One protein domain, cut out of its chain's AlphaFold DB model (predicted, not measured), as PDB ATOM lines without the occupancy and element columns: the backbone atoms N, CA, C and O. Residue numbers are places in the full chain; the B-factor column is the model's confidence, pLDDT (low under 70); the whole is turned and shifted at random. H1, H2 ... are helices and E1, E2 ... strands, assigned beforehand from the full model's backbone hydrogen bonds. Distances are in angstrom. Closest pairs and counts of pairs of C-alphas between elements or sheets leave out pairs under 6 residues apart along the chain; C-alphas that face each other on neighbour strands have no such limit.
ATOM      1  N   ILE A   3     328.641 291.232 369.933       52.44
ATOM      2  CA  ILE A   3     328.388 290.769 368.563       52.44
ATOM      3  C   ILE A   3     329.297 289.584 368.171       52.44
ATOM      4  O   ILE A   3     328.831 288.632 367.571       52.44
ATOM      5  N   LEU A   4     330.571 289.582 368.586       51.88
ATOM      6  CA  LEU A   4     331.539 288.548 368.183       51.88
ATOM      7  C   LEU A   4     331.270 287.147 368.764       51.88
ATOM      8  O   LEU A   4     331.705 286.169 368.172       51.88
ATOM      9  N   LEU A   5     330.619 287.031 369.927       58.81
ATOM     10  CA  LEU A   5     330.329 285.725 370.541       58.81
ATOM     11  C   LEU A   5     329.054 285.100 369.970       58.81
ATOM     12  O   LEU A   5     328.988 283.882 369.832       58.81
ATOM     13  N   ASP A   6     328.076 285.932 369.613       67.06
ATOM     14  CA  ASP A   6     326.796 285.488 369.057       67.06
ATOM     15  C   ASP A   6     326.960 284.817 367.679       67.06
ATOM     16  O   ASP A   6     326.175 283.941 367.335       67.06
ATOM     17  N   ASP A   7     328.017 285.149 366.932       70.88
ATOM     18  CA  ASP A   7     328.318 284.542 365.626       70.88
ATOM     19  C   ASP A   7     329.050 283.185 365.729       70.88
ATOM     20  O   ASP A   7     329.087 282.401 364.777       70.88
ATOM     21  N   LEU A   8     329.648 282.878 366.885       75.56
ATOM     22  CA  LEU A   8     330.486 281.685 367.084       75.56
ATOM     23  C   LEU A   8     329.698 280.457 367.553       75.56
ATOM     24  O   LEU A   8     330.262 279.367 367.681       75.56
ATOM     25  N   GLY A   9     328.409 280.610 367.837       80.56
ATOM     26  CA  GLY A   9     327.587 279.557 368.409       80.56
ATOM     27  C   GLY A   9     326.153 279.992 368.633       80.56
ATOM     28  O   GLY A   9     325.706 281.014 368.126       80.56
ATOM     29  N   ILE A  10     325.424 279.199 369.404       86.50
ATOM     30  CA  ILE A  10     324.047 279.487 369.786       86.50
ATOM     31  C   ILE A  10     323.936 279.596 371.301       86.50
ATOM     32  O   ILE A  10     324.592 278.877 372.053       86.50
ATOM     33  N   TRP A  11     323.058 280.481 371.757       89.62
ATOM     34  CA  TRP A  11     322.691 280.567 373.164       89.62
ATOM     35  C   TRP A  11     321.505 279.655 373.434       89.62
ATOM     36  O   TRP A  11     320.393 279.905 372.969       89.62
ATOM     37  N   ARG A  12     321.745 278.593 374.194       91.88
ATOM     38  CA  ARG A  12     320.724 277.627 374.582       91.88
ATOM     39  C   ARG A  12     320.121 278.028 375.919       91.88
ATOM     40  O   ARG A  12     320.824 278.085 376.924       91.88
ATOM     41  N   ASN A  13     318.818 278.278 375.944       93.94
ATOM     42  CA  ASN A  13     318.133 278.654 377.174       93.94
ATOM     43  C   ASN A  13     318.080 277.479 378.164       93.94
ATOM     44  O   ASN A  13     317.565 276.407 377.835       93.94
ATOM     45  N   LEU A  14     318.592 277.686 379.379       94.31
ATOM     46  CA  LEU A  14     318.495 276.684 380.443       94.31
ATOM     47  C   LEU A  14     317.259 276.870 381.328       94.31
ATOM     48  O   LEU A  14     316.845 275.951 382.029       94.31
ATOM     49  N   GLY A  15     316.662 278.056 381.286       95.44
ATOM     50  CA  GLY A  15     315.395 278.349 381.930       95.44
ATOM     51  C   GLY A  15     315.324 279.766 382.476       95.44
ATOM     52  O   GLY A  15     316.169 280.629 382.207       95.44
ATOM     53  N   GLN A  16     314.286 279.974 383.277       95.06
ATOM     54  CA  GLN A  16     313.980 281.211 383.975       95.06
ATOM     55  C   GLN A  16     313.568 280.872 385.403       95.06
ATOM     56  O   GLN A  16     312.828 279.914 385.623       95.06
ATOM     57  N   LEU A  17     314.007 281.686 386.356       92.50
ATOM     58  CA  LEU A  17     313.606 281.590 387.752       92.50
ATOM     59  C   LEU A  17     313.203 282.960 388.281       92.50
ATOM     60  O   LEU A  17     313.829 283.969 387.957       92.50
ATOM     61  N   ILE A  18     312.190 282.980 389.141       88.75
ATOM     62  CA  ILE A  18     312.008 284.070 390.100       88.75
ATOM     63  C   ILE A  18     312.891 283.726 391.290       88.75
ATOM     64  O   ILE A  18     312.775 282.633 391.843       88.75
ATOM     65  N   ALA A  19     313.812 284.622 391.629       80.06
ATOM     66  CA  ALA A  19     314.858 284.320 392.590       80.06
ATOM     67  C   ALA A  19     314.333 284.290 394.034       80.06
ATOM     68  O   ALA A  19     314.024 285.330 394.633       80.06
ATOM     69  N   GLU A  20     314.329 283.096 394.618       84.88
ATOM     70  CA  GLU A  20     313.895 282.842 395.988       84.88
ATOM     71  C   GLU A  20     315.073 282.751 396.972       84.88
ATOM     72  O   GLU A  20     316.228 282.569 396.570       84.88
ATOM     73  N   PRO A  21     314.822 282.872 398.291       85.31
ATOM     74  CA  PRO A  21     315.841 282.653 399.316       85.31
ATOM     75  C   PRO A  21     316.416 281.234 399.341       85.31
ATOM     76  O   PRO A  21     317.495 281.042 399.903       85.31
ATOM     77  N   GLU A  22     315.724 280.248 398.775       89.12
ATOM     78  CA  GLU A  22     316.198 278.868 398.676       89.12
ATOM     79  C   GLU A  22     316.855 278.576 397.330       89.12
ATOM     80  O   GLU A  22     316.662 279.297 396.354       89.12
ATOM     81  N   TRP A  23     317.683 277.532 397.294       91.69
ATOM     82  CA  TRP A  23     318.292 277.088 396.045       91.69
ATOM     83  C   TRP A  23     317.228 276.514 395.114       91.69
ATOM     84  O   TRP A  23     316.481 275.619 395.499       91.69
ATOM     85  N   GLN A  24     317.202 277.023 393.890       93.12
ATOM     86  CA  GLN A  24     316.293 276.611 392.832       93.12
ATOM     87  C   GLN A  24     317.102 276.132 391.632       93.12
ATOM     88  O   GLN A  24     318.081 276.779 391.254       93.12
ATOM     89  N   ASP A  25     316.687 275.022 391.032       93.25
ATOM     90  CA  ASP A  25     317.266 274.502 389.797       93.25
ATOM     91  C   ASP A  25     316.655 275.195 388.580       93.25
ATOM     92  O   ASP A  25     315.439 275.368 388.490       93.25
ATOM     93  N   PHE A  26     317.495 275.562 387.614       94.19
ATOM     94  CA  PHE A  26     317.001 275.854 386.272       94.19
ATOM     95  C   PHE A  26     316.491 274.564 385.614       94.19
ATOM     96  O   PHE A  26     317.034 273.482 385.839       94.19
ATOM     97  N   SER A  27     315.440 274.684 384.801       91.81
ATOM     98  CA  SER A  27     314.685 273.535 384.286       91.81
ATOM     99  C   SER A  27     315.505 272.595 383.405       91.81
ATOM    100  O   SER A  27     315.272 271.388 383.425       91.81
ATOM    101  N   ASN A  28     316.448 273.133 382.628       92.50
ATOM    102  CA  ASN A  28     317.245 272.349 381.694       92.50
ATOM    103  C   ASN A  28     318.678 272.162 382.199       92.50
ATOM    104  O   ASN A  28     319.314 273.073 382.730       92.50
ATOM    105  N   GLU A  29     319.198 270.970 381.941       91.38
ATOM    106  CA  GLU A  29     320.578 270.587 382.207       91.38
ATOM    107  C   GLU A  29     321.550 271.304 381.253       91.38
ATOM    108  O   GLU A  29     321.292 271.379 380.049       91.38
ATOM    109  N   ALA A  30     322.668 271.810 381.775       89.44
ATOM    110  CA  ALA A  30     323.789 272.386 381.030       89.44
ATOM    111  C   ALA A  30     324.592 271.297 380.292       89.44
ATOM    112  O   ALA A  30     324.748 270.189 380.801       89.44
ATOM    113  N   LEU A  31     325.118 271.602 379.103       84.12
ATOM    114  CA  LEU A  31     325.981 270.677 378.372       84.12
ATOM    115  C   LEU A  31     327.381 270.663 378.991       84.12
ATOM    116  O   LEU A  31     327.888 271.646 379.524       84.12
ATOM    117  N   GLU A  32     328.069 269.536 378.849       69.94
ATOM    118  CA  GLU A  32     329.458 269.393 379.304       69.94
ATOM    119  C   GLU A  32     330.447 270.226 378.455       69.94
ATOM    120  O   GLU A  32     331.600 270.413 378.841       69.94
ATOM    121  N   GLY A  33     329.998 270.748 377.304       63.38
ATOM    122  CA  GLY A  33     330.854 271.299 376.251       63.38
ATOM    123  C   GLY A  33     331.534 272.626 376.584       63.38
ATOM    124  O   GLY A  33     332.729 272.769 376.338       63.38
ATOM    125  N   LEU A  34     330.808 273.604 377.139       66.50
ATOM    126  CA  LEU A  34     331.370 274.908 377.495       66.50
ATOM    127  C   LEU A  34     330.899 275.370 378.866       66.50
ATOM    128  O   LEU A  34     329.831 275.046 379.361       66.50
ATOM    129  N   SER A  35     331.754 276.160 379.501       83.06
ATOM    130  CA  SER A  35     331.535 276.694 380.842       83.06
ATOM    131  C   SER A  35     331.105 278.161 380.828       83.06
ATOM    132  O   SER A  35     331.241 278.829 381.848       83.06
ATOM    133  N   LEU A  36     330.647 278.668 379.679       90.19
ATOM    134  CA  LEU A  36     330.254 280.061 379.476       90.19
ATOM    135  C   LEU A  36     328.730 280.191 379.501       90.19
ATOM    136  O   LEU A  36     328.028 279.572 378.702       90.19
ATOM    137  N   PHE A  37     328.242 281.057 380.382       92.25
ATOM    138  CA  PHE A  37     326.823 281.331 380.547       92.25
ATOM    139  C   PHE A  37     326.550 282.821 380.420       92.25
ATOM    140  O   PHE A  37     327.353 283.656 380.841       92.25
ATOM    141  N   ARG A  38     325.383 283.146 379.876       93.56
ATOM    142  CA  ARG A  38     324.832 284.492 379.819       93.56
ATOM    143  C   ARG A  38     323.655 284.574 380.772       93.56
ATOM    144  O   ARG A  38     322.658 283.877 380.603       93.56
ATOM    145  N   VAL A  39     323.774 285.441 381.765       93.94
ATOM    146  CA  VAL A  39     322.725 285.744 382.734       93.94
ATOM    147  C   VAL A  39     322.008 287.008 382.292       93.94
ATOM    148  O   VAL A  39     322.646 288.026 382.013       93.94
ATOM    149  N   ARG A  40     320.679 286.949 382.229       93.44
ATOM    150  CA  ARG A  40     319.821 288.094 381.913       93.44
ATOM    151  C   ARG A  40     318.820 288.308 383.030       93.44
ATOM    152  O   ARG A  40     318.399 287.361 383.689       93.44
ATOM    153  N   TYR A  41     318.418 289.555 383.200       89.94
ATOM    154  CA  TYR A  41     317.480 289.967 384.229       89.94
ATOM    155  C   TYR A  41     316.277 290.639 383.572       89.94
ATOM    156  O   TYR A  41     316.420 291.362 382.588       89.94
ATOM    157  N   SER A  42     315.086 290.400 384.111       87.81
ATOM    158  CA  SER A  42     313.865 291.104 383.720       87.81
ATOM    159  C   SER A  42     313.011 291.365 384.951       87.81
ATOM    160  O   SER A  42     312.954 290.528 385.848       87.81
ATOM    161  N   GLY A  43     312.365 292.524 385.010       79.62
ATOM    162  CA  GLY A  43     311.603 292.964 386.172       79.62
ATOM    163  C   GLY A  43     311.734 294.468 386.385       79.62
ATOM    164  O   GLY A  43     312.209 295.188 385.505       79.62
ATOM    165  N   ILE A  44     311.296 294.938 387.554       69.12
ATOM    166  CA  ILE A  44     311.322 296.358 387.939       69.12
ATOM    167  C   ILE A  44     312.753 296.916 387.850       69.12
ATOM    168  O   ILE A  44     313.721 296.175 388.015       69.12
ATOM    169  N   ASN A  45     312.849 298.220 387.565       71.69
ATOM    170  CA  ASN A  45     314.064 299.009 387.364       71.69
ATOM    171  C   ASN A  45     315.281 298.474 388.143       71.69
ATOM    172  O   ASN A  45     315.453 298.735 389.330       71.69
ATOM    173  N   LEU A  46     316.144 297.728 387.447       69.75
ATOM    174  CA  LEU A  46     317.285 297.021 388.040       69.75
ATOM    175  C   LEU A  46     318.286 297.972 388.719       69.75
ATOM    176  O   LEU A  46     319.030 297.556 389.603       69.75
ATOM    177  N   LEU A  47     318.266 299.254 388.341       65.12
ATOM    178  CA  LEU A  47     319.076 300.316 388.942       65.12
ATOM    179  C   LEU A  47     318.633 300.675 390.368       65.12
ATOM    180  O   LEU A  47     319.430 301.205 391.137       65.12
ATOM    181  N   GLU A  48     317.391 300.361 390.742       66.88
ATOM    182  CA  GLU A  48     316.868 300.545 392.102       66.88
ATOM    183  C   GLU A  48     317.251 299.384 393.032       66.88
ATOM    184  O   GLU A  48     316.937 299.406 394.220       66.88
ATOM    185  N   LEU A  49     317.973 298.382 392.512       67.50
ATOM    186  CA  LEU A  49     318.348 297.161 393.226       67.50
ATOM    187  C   LEU A  49     319.868 296.973 393.415       67.50
ATOM    188  O   LEU A  49     320.344 295.837 393.314       67.50
ATOM    189  N   PRO A  50     320.664 298.014 393.745       59.25
ATOM    190  CA  PRO A  50     322.129 297.911 393.785       59.25
ATOM    191  C   PRO A  50     322.652 296.931 394.847       59.25
ATOM    192  O   PRO A  50     323.812 296.522 394.815       59.25
ATOM    193  N   LEU A  51     321.808 296.549 395.810       64.06
ATOM    194  CA  LEU A  51     322.165 295.662 396.916       64.06
ATOM    195  C   LEU A  51     321.647 294.230 396.750       64.06
ATOM    196  O   LEU A  51     322.007 293.371 397.560       64.06
ATOM    197  N   ASN A  52     320.872 293.942 395.699       74.81
ATOM    198  CA  ASN A  52     320.421 292.584 395.430       74.81
ATOM    199  C   ASN A  52     321.562 291.739 394.878       74.81
ATOM    200  O   ASN A  52     322.287 292.122 393.961       74.81
ATOM    201  N   ARG A  53     321.743 290.573 395.491       83.56
ATOM    202  CA  ARG A  53     322.824 289.641 395.187       83.56
ATOM    203  C   ARG A  53     322.213 288.273 395.015       83.56
ATOM    204  O   ARG A  53     321.436 287.842 395.872       83.56
ATOM    205  N   PHE A  54     322.626 287.579 393.971       88.81
ATOM    206  CA  PHE A  54     322.306 286.174 393.803       88.81
ATOM    207  C   PHE A  54     323.571 285.343 393.819       88.81
ATOM    208  O   PHE A  54     324.671 285.829 393.547       88.81
ATOM    209  N   TYR A  55     323.388 284.083 394.158       92.19
ATOM    210  CA  TYR A  55     324.407 283.067 394.133       92.19
ATOM    211  C   TYR A  55     324.048 282.069 393.047       92.19
ATOM    212  O   TYR A  55     322.928 281.567 393.020       92.19
ATOM    213  N   LEU A  56     324.999 281.799 392.161       93.81
ATOM    214  CA  LEU A  56     324.910 280.768 391.136       93.81
ATOM    215  C   LEU A  56     325.914 279.664 391.431       93.81
ATOM    216  O   LEU A  56     327.045 279.957 391.816       93.81
ATOM    217  N   ARG A  57     325.535 278.406 391.221       92.25
ATOM    218  CA  ARG A  57     326.450 277.258 391.335       92.25
ATOM    219  C   ARG A  57     326.050 276.131 390.394       92.25
ATOM    220  O   ARG A  57     324.937 276.126 389.877       92.25
ATOM    221  N   SER A  58     326.950 275.170 390.214       91.56
ATOM    222  CA  SER A  58     326.655 273.921 389.502       91.56
ATOM    223  C   SER A  58     326.330 272.788 390.477       91.56
ATOM    224  O   SER A  58     326.889 272.724 391.575       91.56
ATOM    225  N   VAL A  59     325.443 271.889 390.063       90.00
ATOM    226  CA  VAL A  59     325.098 270.649 390.765       90.00
ATOM    227  C   VAL A  59     325.226 269.487 389.791       90.00
ATOM    228  O   VAL A  59     324.761 269.574 388.658       90.00
ATOM    229  N   TYR A  60     325.871 268.413 390.238       87.56
ATOM    230  CA  TYR A  60     326.250 267.274 389.405       87.56
ATOM    231  C   TYR A  60     325.578 265.988 389.906       87.56
ATOM    232  O   TYR A  60     325.699 265.640 391.087       87.56
ATOM    233  N   ASN A  61     324.874 265.266 389.028       76.44
ATOM    234  CA  ASN A  61     324.111 264.070 389.404       76.44
ATOM    235  C   ASN A  61     324.813 262.764 388.992       76.44
ATOM    236  O   ASN A  61     324.679 262.308 387.859       76.44
ATOM    237  N   ARG A  62     325.554 262.137 389.918       59.78
ATOM    238  CA  ARG A  62     325.976 260.725 389.775       59.78
ATOM    239  C   ARG A  62     326.193 260.008 391.105       59.78
ATOM    240  O   ARG A  62     325.977 258.807 391.196       59.78
ATOM    241  N   ILE A  63     326.625 260.725 392.140       50.47
ATOM    242  CA  ILE A  63     326.915 260.162 393.461       50.47
ATOM    243  C   ILE A  63     326.520 261.239 394.472       50.47
ATOM    244  O   ILE A  63     327.209 262.249 394.576       50.47
ATOM    245  N   SER A  64     325.365 261.081 395.128       54.88
ATOM    246  CA  SER A  64     324.844 262.003 396.156       54.88
ATOM    247  C   SER A  64     324.921 263.493 395.774       54.88
ATOM    248  O   SER A  64     325.797 264.171 396.296       54.88
ATOM    249  N   ASN A  65     324.046 263.987 394.876       63.81
ATOM    250  CA  ASN A  65     323.874 265.416 394.526       63.81
ATOM    251  C   ASN A  65     325.122 266.261 394.814       63.81
ATOM    252  O   ASN A  65     325.126 267.049 395.764       63.81
ATOM    253  N   PHE A  66     326.219 266.019 394.082       74.69
ATOM    254  CA  PHE A  66     327.465 266.702 394.392       74.69
ATOM    255  C   PHE A  66     327.264 268.180 394.086       74.69
ATOM    256  O   PHE A  66     327.107 268.598 392.936       74.69
ATOM    257  N   VAL A  67     327.219 268.964 395.156       74.94
ATOM    258  CA  VAL A  67     327.072 270.406 395.086       74.94
ATOM    259  C   VAL A  67     328.460 271.001 394.949       74.94
ATOM    260  O   VAL A  67     329.280 270.883 395.865       74.94
ATOM    261  N   ASP A  68     328.705 271.697 393.838       75.25
ATOM    262  CA  ASP A  68     329.917 272.492 393.716       75.25
ATOM    263  C   ASP A  68     329.911 273.572 394.800       75.25
ATOM    264  O   ASP A  68     328.998 274.400 394.901       75.25
ATOM    265  N   ARG A  69     330.938 273.552 395.651       77.56
ATOM    266  CA  ARG A  69     331.103 274.548 396.715       77.56
ATOM    267  C   ARG A  69     331.511 275.910 396.157       77.56
ATOM    268  O   ARG A  69     331.436 276.901 396.881       77.56
ATOM    269  N   ARG A  70     331.920 275.970 394.888       83.62
ATOM    270  CA  ARG A  70     332.207 277.203 394.161       83.62
ATOM    271  C   ARG A  70     330.888 277.800 393.693       83.62
ATOM    272  O   ARG A  70     330.293 277.370 392.709       83.62
ATOM    273  N   TRP A  71     330.434 278.806 394.425       88.75
ATOM    274  CA  TRP A  71     329.341 279.663 393.997       88.75
ATOM    275  C   TRP A  71     329.890 280.999 393.511       88.75
ATOM    276  O   TRP A  71     330.852 281.541 394.056       88.75
ATOM    277  N   LEU A  72     329.253 281.542 392.484       91.81
ATOM    278  CA  LEU A  72     329.512 282.879 391.985       91.81
ATOM    279  C   LEU A  72     328.450 283.820 392.510       91.81
ATOM    280  O   LEU A  72     327.262 283.500 392.515       91.81
ATOM    281  N   ARG A  73     328.883 285.004 392.924       91.31
ATOM    282  CA  ARG A  73     327.963 286.092 393.215       91.31
ATOM    283  C   ARG A  73     327.698 286.875 391.938       91.31
ATOM    284  O   ARG A  73     328.639 287.328 391.291       91.31
ATOM    285  N   ILE A  74     326.428 287.069 391.629       90.38
ATOM    286  CA  ILE A  74     325.965 287.889 390.513       90.38
ATOM    287  C   ILE A  74     325.061 289.007 391.030       90.38
ATOM    288  O   ILE A  74     324.478 288.904 392.116       90.38
ATOM    289  N   TYR A  75     324.973 290.077 390.250       87.25
ATOM    290  CA  TYR A  75     324.201 291.266 390.581       87.25
ATOM    291  C   TYR A  75     323.271 291.577 389.410       87.25
ATOM    292  O   TYR A  75     323.713 291.466 388.262       87.25
ATOM    293  N   PRO A  76     322.012 291.960 389.678       86.00
ATOM    294  CA  PRO A  76     321.129 292.413 388.621       86.00
ATOM    295  C   PRO A  76     321.767 293.581 387.866       86.00
ATOM    296  O   PRO A  76     322.281 294.524 388.466       86.00
ATOM    297  N   ASN A  77     321.736 293.494 386.542       82.31
ATOM    298  CA  ASN A  77     322.232 294.515 385.632       82.31
ATOM    299  C   ASN A  77     321.259 294.644 384.453       82.31
ATOM    300  O   ASN A  77     320.639 293.657 384.058       82.31
ATOM    301  N   GLN A  78     321.128 295.850 383.900       83.12
ATOM    302  CA  GLN A  78     320.349 296.098 382.682       83.12
ATOM    303  C   GLN A  78     320.910 295.332 381.483       83.12
ATOM    304  O   GLN A  78     320.158 294.886 380.620       83.12
ATOM    305  N   GLU A  79     322.229 295.150 381.450       85.50
ATOM    306  CA  GLU A  79     322.895 294.359 380.425       85.50
ATOM    307  C   GLU A  79     323.040 292.889 380.822       85.50
ATOM    308  O   GLU A  79     323.010 292.510 381.996       85.50
ATOM    309  N   SER A  80     323.253 292.046 379.810       87.31
ATOM    310  CA  SER A  80     323.582 290.638 380.026       87.31
ATOM    311  C   SER A  80     324.939 290.498 380.715       87.31
ATOM    312  O   SER A  80     325.916 291.122 380.304       87.31
ATOM    313  N   GLN A  81     325.022 289.625 381.717       89.69
ATOM    314  CA  GLN A  81     326.276 289.294 382.384       89.69
ATOM    315  C   GLN A  81     326.811 287.957 381.874       89.69
ATOM    316  O   GLN A  81     326.109 286.949 381.908       89.69
ATOM    317  N   TYR A  82     328.071 287.932 381.454       90.62
ATOM    318  CA  TYR A  82     328.757 286.703 381.063       90.62
ATOM    319  C   TYR A  82     329.524 286.136 382.251       90.62
ATOM    320  O   TYR A  82     330.287 286.853 382.901       90.62
ATOM    321  N   ILE A  83     329.308 284.859 382.553       90.94
ATOM    322  CA  ILE A  83     329.947 284.179 383.679       90.94
ATOM    323  C   ILE A  83     330.563 282.858 383.240       90.94
ATOM    324  O   ILE A  83     330.053 282.174 382.351       90.94
ATOM    325  N   HIS A  84     331.640 282.487 383.925       90.44
ATOM    326  CA  HIS A  84     332.304 281.209 383.734       90.44
ATOM    327  C   HIS A  84     332.098 280.316 384.950       90.44
ATOM    328  O   HIS A  84     332.597 280.617 386.031       90.44
ATOM    329  N   LEU A  85     331.400 279.201 384.765       87.69
ATOM    330  CA  LEU A  85     331.302 278.139 385.763       87.69
ATOM    331  C   LEU A  85     332.054 276.929 385.199       87.69
ATOM    332  O   LEU A  85     331.483 276.217 384.375       87.69
ATOM    333  N   PRO A  86     333.331 276.711 385.547       82.94
ATOM    334  CA  PRO A  86     334.125 275.633 384.967       82.94
ATOM    335  C   PRO A  86     333.610 274.255 385.389       82.94
ATOM    336  O   PRO A  86     333.336 274.023 386.568       82.94
ATOM    337  N   TYR A  87     333.522 273.333 384.432       82.88
ATOM    338  CA  TYR A  87     333.262 271.923 384.716       82.88
ATOM    339  C   TYR A  87     334.446 271.326 385.514       82.88
ATOM    340  O   TYR A  87     335.590 271.480 385.076       82.88
ATOM    341  N   PRO A  88     334.220 270.699 386.687       80.56
ATOM    342  CA  PRO A  88     335.271 270.073 387.484       80.56
ATOM    343  C   PRO A  88     336.044 269.027 386.676       80.56
ATOM    344  O   PRO A  88     335.449 268.212 385.970       80.56
ATOM    345  N   GLU A  89     337.373 269.041 386.761       80.56
ATOM    346  CA  GLU A  89     338.210 268.131 385.968       80.56
ATOM    347  C   GLU A  89     337.986 266.672 386.356       80.56
ATOM    348  O   GLU A  89     337.968 265.796 385.493       80.56
ATOM    349  N   GLU A  90     337.716 266.429 387.638       80.25
ATOM    350  CA  GLU A  90     337.372 265.125 388.192       80.25
ATOM    351  C   GLU A  90     336.121 264.508 387.558       80.25
ATOM    352  O   GLU A  90     335.949 263.291 387.617       80.25
ATOM    353  N   PHE A  91     335.264 265.318 386.930       78.56
ATOM    354  CA  PHE A  91     334.036 264.856 386.296       78.56
ATOM    355  C   PHE A  91     334.126 264.747 384.776       78.56
ATOM    356  O   PHE A  91     333.240 264.152 384.177       78.56
ATOM    357  N   ARG A  92     335.193 265.254 384.141       75.06
ATOM    358  CA  ARG A  92     335.300 265.363 382.670       75.06
ATOM    359  C   ARG A  92     335.149 264.027 381.928       75.06
ATOM    360  O   ARG A  92     334.734 264.009 380.778       75.06
ATOM    361  N   ASN A  93     335.500 262.914 382.574       77.88
ATOM    362  CA  ASN A  93     335.441 261.572 381.982       77.88
ATOM    363  C   ASN A  93     334.168 260.797 382.349       77.88
ATOM    364  O   ASN A  93     334.049 259.609 382.047       77.88
ATOM    365  N   TYR A  94     333.236 261.432 383.050       75.56
ATOM    366  CA  TYR A  94     331.996 260.817 383.475       75.56
ATOM    367  C   TYR A  94     330.836 261.511 382.775       75.56
ATOM    368  O   TYR A  94     330.783 262.729 382.748       75.56
ATOM    369  N   GLN A  95     329.884 260.727 382.275       77.25
ATOM    370  CA  GLN A  95     328.599 261.259 381.828       77.25
ATOM    371  C   GLN A  95     327.804 261.644 383.076       77.25
ATOM    372  O   GLN A  95     327.219 260.774 383.733       77.25
ATOM    373  N   ILE A  96     327.882 262.916 383.463       83.25
ATOM    374  CA  ILE A  96     327.236 263.439 384.668       83.25
ATOM    375  C   ILE A  96     326.397 264.628 384.281       83.25
ATOM    376  O   ILE A  96     326.919 265.636 383.800       83.25
ATOM    377  N   GLY A  97     325.108 264.535 384.596       85.75
ATOM    378  CA  GLY A  97     324.231 265.653 384.338       85.75
ATOM    379  C   GLY A  97     324.577 266.853 385.208       85.75
ATOM    380  O   GLY A  97     324.879 266.703 386.400       85.75
ATOM    381  N   ARG A  98     324.550 268.040 384.602       88.81
ATOM    382  CA  ARG A  98     324.924 269.305 385.234       88.81
ATOM    383  C   ARG A  98     323.743 270.266 385.280       88.81
ATOM    384  O   ARG A  98     323.364 270.844 384.269       88.81
ATOM    385  N   TRP A  99     323.237 270.551 386.471       91.62
ATOM    386  CA  TRP A  99     322.237 271.597 386.683       91.62
ATOM    387  C   TRP A  99     322.887 272.865 387.201       91.62
ATOM    388  O   TRP A  99     323.894 272.830 387.914       91.62
ATOM    389  N   ILE A 100     322.301 274.000 386.838       93.12
ATOM    390  CA  ILE A 100     322.657 275.282 387.426       93.12
ATOM    391  C   ILE A 100     321.603 275.620 388.469       93.12
ATOM    392  O   ILE A 100     320.406 275.499 388.215       93.12
ATOM    393  N   GLN A 101     322.065 276.063 389.631       93.81
ATOM    394  CA  GLN A 101     321.203 276.530 390.701       93.81
ATOM    395  C   GLN A 101     321.397 278.010 390.962       93.81
ATOM    396  O   GLN A 101     322.524 278.509 390.916       93.81
ATOM    397  N   LEU A 102     320.302 278.673 391.315       93.94
ATOM    398  CA  LEU A 102     320.250 280.063 391.741       93.94
ATOM    399  C   LEU A 102     319.701 280.148 393.165       93.94
ATOM    400  O   LEU A 102     318.801 279.403 393.536       93.94
ATOM    401  N   LYS A 103     320.227 281.083 393.952       90.94
ATOM    402  CA  LYS A 103     319.656 281.482 395.239       90.94
ATOM    403  C   LYS A 103     319.789 282.984 395.428       90.94
ATOM    404  O   LYS A 103     320.855 283.552 395.187       90.94
ATOM    405  N   ARG A 104     318.744 283.633 395.933       87.56
ATOM    406  CA  ARG A 104     318.801 285.021 396.403       87.56
ATOM    407  C   ARG A 104     319.523 285.109 397.744       87.56
ATOM    408  O   ARG A 104     319.332 284.290 398.640       87.56
ATOM    409  N   SER A 105     320.346 286.140 397.909       84.12
ATOM    410  CA  SER A 105     320.952 286.450 399.200       84.12
ATOM    411  C   SER A 105     319.882 286.822 400.230       84.12
ATOM    412  O   SER A 105     319.100 287.743 400.017       84.12
ATOM    413  N   SER A 106     319.887 286.153 401.382       66.62
ATOM    414  CA  SER A 106     318.900 286.317 402.464       66.62
ATOM    415  C   SER A 106     319.105 287.576 403.327       66.62
ATOM    416  O   SER A 106     318.573 287.659 404.429       66.62
ATOM    417  N   TYR A 107     319.926 288.533 402.882       62.06
ATOM    418  CA  TYR A 107     320.408 289.639 403.723       62.06
ATOM    419  C   TYR A 107     319.347 290.728 403.987       62.06
ATOM    420  O   TYR A 107     319.512 291.509 404.919       62.06
ATOM    421  N   TYR A 108     318.242 290.766 403.239       55.44
ATOM    422  CA  TYR A 108     317.226 291.814 403.378       55.44
ATOM    423  C   TYR A 108     315.849 291.224 403.705       55.44
ATOM    424  O   TYR A 108     315.349 290.369 402.978       55.44
ATOM    425  N   LYS A 109     315.251 291.694 404.809       53.62
ATOM    426  CA  LYS A 109     313.848 291.472 405.200       53.62
ATOM    427  C   LYS A 109     313.075 292.775 404.965       53.62
ATOM    428  O   LYS A 109     313.551 293.825 405.397       53.62
ATOM    429  N   GLY A 110     311.904 292.731 404.322       61.44
ATOM    430  CA  GLY A 110     311.052 293.913 404.103       61.44
ATOM    431  C   GLY A 110     310.906 294.344 402.636       61.44
ATOM    432  O   GLY A 110     310.670 293.511 401.768       61.44
ATOM    433  N   ARG A 111     310.994 295.656 402.344       56.12
ATOM    434  CA  ARG A 111     310.643 296.268 401.035       56.12
ATOM    435  C   ARG A 111     311.339 295.605 399.832       56.12
ATOM    436  O   ARG A 111     310.712 295.459 398.787       56.12
ATOM    437  N   ASP A 112     312.574 295.140 400.003       58.94
ATOM    438  CA  ASP A 112     313.351 294.474 398.951       58.94
ATOM    439  C   ASP A 112     312.837 293.065 398.608       58.94
ATOM    440  O   ASP A 112     313.030 292.610 397.481       58.94
ATOM    441  N   GLU A 113     312.130 292.379 399.518       62.25
ATOM    442  CA  GLU A 113     311.531 291.064 399.231       62.25
ATOM    443  C   GLU A 113     310.424 291.174 398.180       62.25
ATOM    444  O   GLU A 113     310.359 290.345 397.272       62.25
ATOM    445  N   VAL A 114     309.602 292.227 398.260       61.81
ATOM    446  CA  VAL A 114     308.515 292.493 397.304       61.81
ATOM    447  C   VAL A 114     309.074 292.854 395.927       61.81
ATOM    448  O   VAL A 114     308.539 292.420 394.911       61.81
ATOM    449  N   VAL A 115     310.172 293.616 395.873       61.84
ATOM    450  CA  VAL A 115     310.798 293.982 394.592       61.84
ATOM    451  C   VAL A 115     311.485 292.771 393.952       61.84
ATOM    452  O   VAL A 115     311.379 292.571 392.742       61.84
ATOM    453  N   CYS A 116     312.119 291.909 394.753       63.41
ATOM    454  CA  CYS A 116     312.735 290.677 394.261       63.41
ATOM    455  C   CYS A 116     311.724 289.632 393.777       63.41
ATOM    456  O   CYS A 116     312.058 288.866 392.880       63.41
ATOM    457  N   ALA A 117     310.504 289.607 394.327       65.31
ATOM    458  CA  ALA A 117     309.449 288.686 393.892       65.31
ATOM    459  C   ALA A 117     309.062 288.870 392.411       65.31
ATOM    460  O   ALA A 117     308.543 287.951 391.787       65.31
ATOM    461  N   ASN A 118     309.359 290.037 391.831       74.56
ATOM    462  CA  ASN A 118     309.090 290.348 390.428       74.56
ATOM    463  C   ASN A 118     310.354 290.335 389.552       74.56
ATOM    464  O   ASN A 118     310.292 290.718 388.383       74.56
ATOM    465  N   LEU A 119     311.505 289.933 390.102       83.25
ATOM    466  CA  LEU A 119     312.767 289.866 389.374       83.25
ATOM    467  C   LEU A 119     313.000 288.445 388.858       83.25
ATOM    468  O   LEU A 119     313.286 287.515 389.612       83.25
ATOM    469  N   SER A 120     312.902 288.307 387.541       90.12
ATOM    470  CA  SER A 120     313.221 287.084 386.820       90.12
ATOM    471  C   SER A 120     314.683 287.064 386.397       90.12
ATOM    472  O   SER A 120     315.195 288.030 385.825       90.12
ATOM    473  N   VAL A 121     315.333 285.929 386.626       92.75
ATOM    474  CA  VAL A 121     316.691 285.629 386.180       92.75
ATOM    475  C   VAL A 121     316.615 284.539 385.122       92.75
ATOM    476  O   VAL A 121     316.037 283.479 385.348       92.75
ATOM    477  N   PHE A 122     317.212 284.803 383.970       95.19
ATOM    478  CA  PHE A 122     317.350 283.858 382.871       95.19
ATOM    479  C   PHE A 122     318.807 283.453 382.773       95.19
ATOM    480  O   PHE A 122     319.694 284.297 382.935       95.19
ATOM    481  N   ILE A 123     319.050 282.191 382.446       94.94
ATOM    482  CA  ILE A 123     320.392 281.738 382.119       94.94
ATOM    483  C   ILE A 123     320.376 281.004 380.786       94.94
ATOM    484  O   ILE A 123     319.564 280.109 380.546       94.94
ATOM    485  N   ASP A 124     321.271 281.429 379.907       94.06
ATOM    486  CA  ASP A 124     321.544 280.772 378.642       94.06
ATOM    487  C   ASP A 124     322.974 280.227 378.686       94.06
ATOM    488  O   ASP A 124     323.890 280.887 379.180       94.06
ATOM    489  N   GLU A 125     323.182 279.034 378.160       93.06
ATOM    490  CA  GLU A 125     324.503 278.451 377.960       93.06
ATOM    491  C   GLU A 125     324.963 278.695 376.529       93.06
ATOM    492  O   GLU A 125     324.184 278.546 375.585       93.06
ATOM    493  N   PHE A 126     326.233 279.048 376.362       90.25
ATOM    494  CA  PHE A 126     326.815 279.135 375.035       90.25
ATOM    495  C   PHE A 126     327.171 277.741 374.517       90.25
ATOM    496  O   PHE A 126     327.981 277.036 375.118       90.25
ATOM    497  N   VAL A 127     326.603 277.366 373.376       87.44
ATOM    498  CA  VAL A 127     326.949 276.146 372.651       87.44
ATOM    499  C   VAL A 127     327.697 276.573 371.394       87.44
ATOM    500  O   VAL A 127     327.098 277.219 370.533       87.44
ATOM    501  N   PRO A 128     328.996 276.257 371.269       80.56
ATOM    502  CA  PRO A 128     329.764 276.690 370.120       80.56
ATOM    503  C   PRO A 128     329.233 275.978 368.880       80.56
ATOM    504  O   PRO A 128     328.843 274.806 368.933       80.56
ATOM    505  N   ASN A 129     329.260 276.672 367.747       76.75
ATOM    506  CA  ASN A 129     329.122 275.996 366.473       76.75
ATOM    507  C   ASN A 129     330.264 274.986 366.377       76.75
ATOM    508  O   ASN A 129     331.401 275.267 366.758       76.75
TER     509      ASN A 129
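What this domain is: This is residues 3 to 129 of the 155 residues of an uncharacterized protein of Gloeothece citriformis (strain PCC 7424) (UniProt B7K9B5). Two sheets lie partly face to face as a flat sandwich, the strongly twisted E1 E7 E2 E5 and the smaller E4 E3 E6, their strands crossed at 42 degrees. The short helices H1 and H2 lie far out from the middle. The printed part has 127 residues, with two named helices and seven named strands that follow along the chain as H1 E1 E2 E3 E4 E5 E6 H2 E7; both sheets are antiparallel, in the orders E1 E7 E2 E5 and E4 E3 E6. The class is mostly strand, with under half of the residues in named elements; the whole is compact, radius of gyration of the C-alphas 15.0 A, spans 47 by 39 by 20 A.

Where its parts are: In the larger sheet, E1 is residues 9 to 18, 27.1 A, from C-alpha 9 at (327.587, 279.557, 368.409); E7 is 120 to 128, 25.7 A, ending with C-alpha 128 at (329.764, 276.690, 370.120); E2 is 36 to 42, 20.2 A; E5 is 81 to 84. In the other, E4 is 72 to 74, E3 is 54 to 61, 22.6 A, and E6 is 97 to 104, 23.5 A. H1 is 3 to 6 and H2 is 111 to 116.

How they stand to each other: E7 pairs with E1 (N 12 to O 125, 2.8 A) and E2 (N 40 to O 122, 2.9 A), and E2 with edge strand E5 (N 37 to O 83, 2.9 A). The facing parts of the sheets are 9.7 A centre to centre. E3 pairs with E6 (N 57 to O 101, 3.0 A) and forms a hairpin with E4 (N 56 to O 72, 2.9 A). H1 only grazes the larger sheet, with residues 5 to 6; H2 is on neither sheet. Every O i to N i+4 pair of H2 is within hydrogen-bond range; H1 is too short for one.

The domain as a whole: C-alphas 93 and 111 are farthest apart, 46.7 A. The printed part has no cut. Links E1 to E2, E2 to E3 and E5 to E6 are long. Mean pLDDT of the printed part is 80.8; residues 106 to 117 are among those under 70.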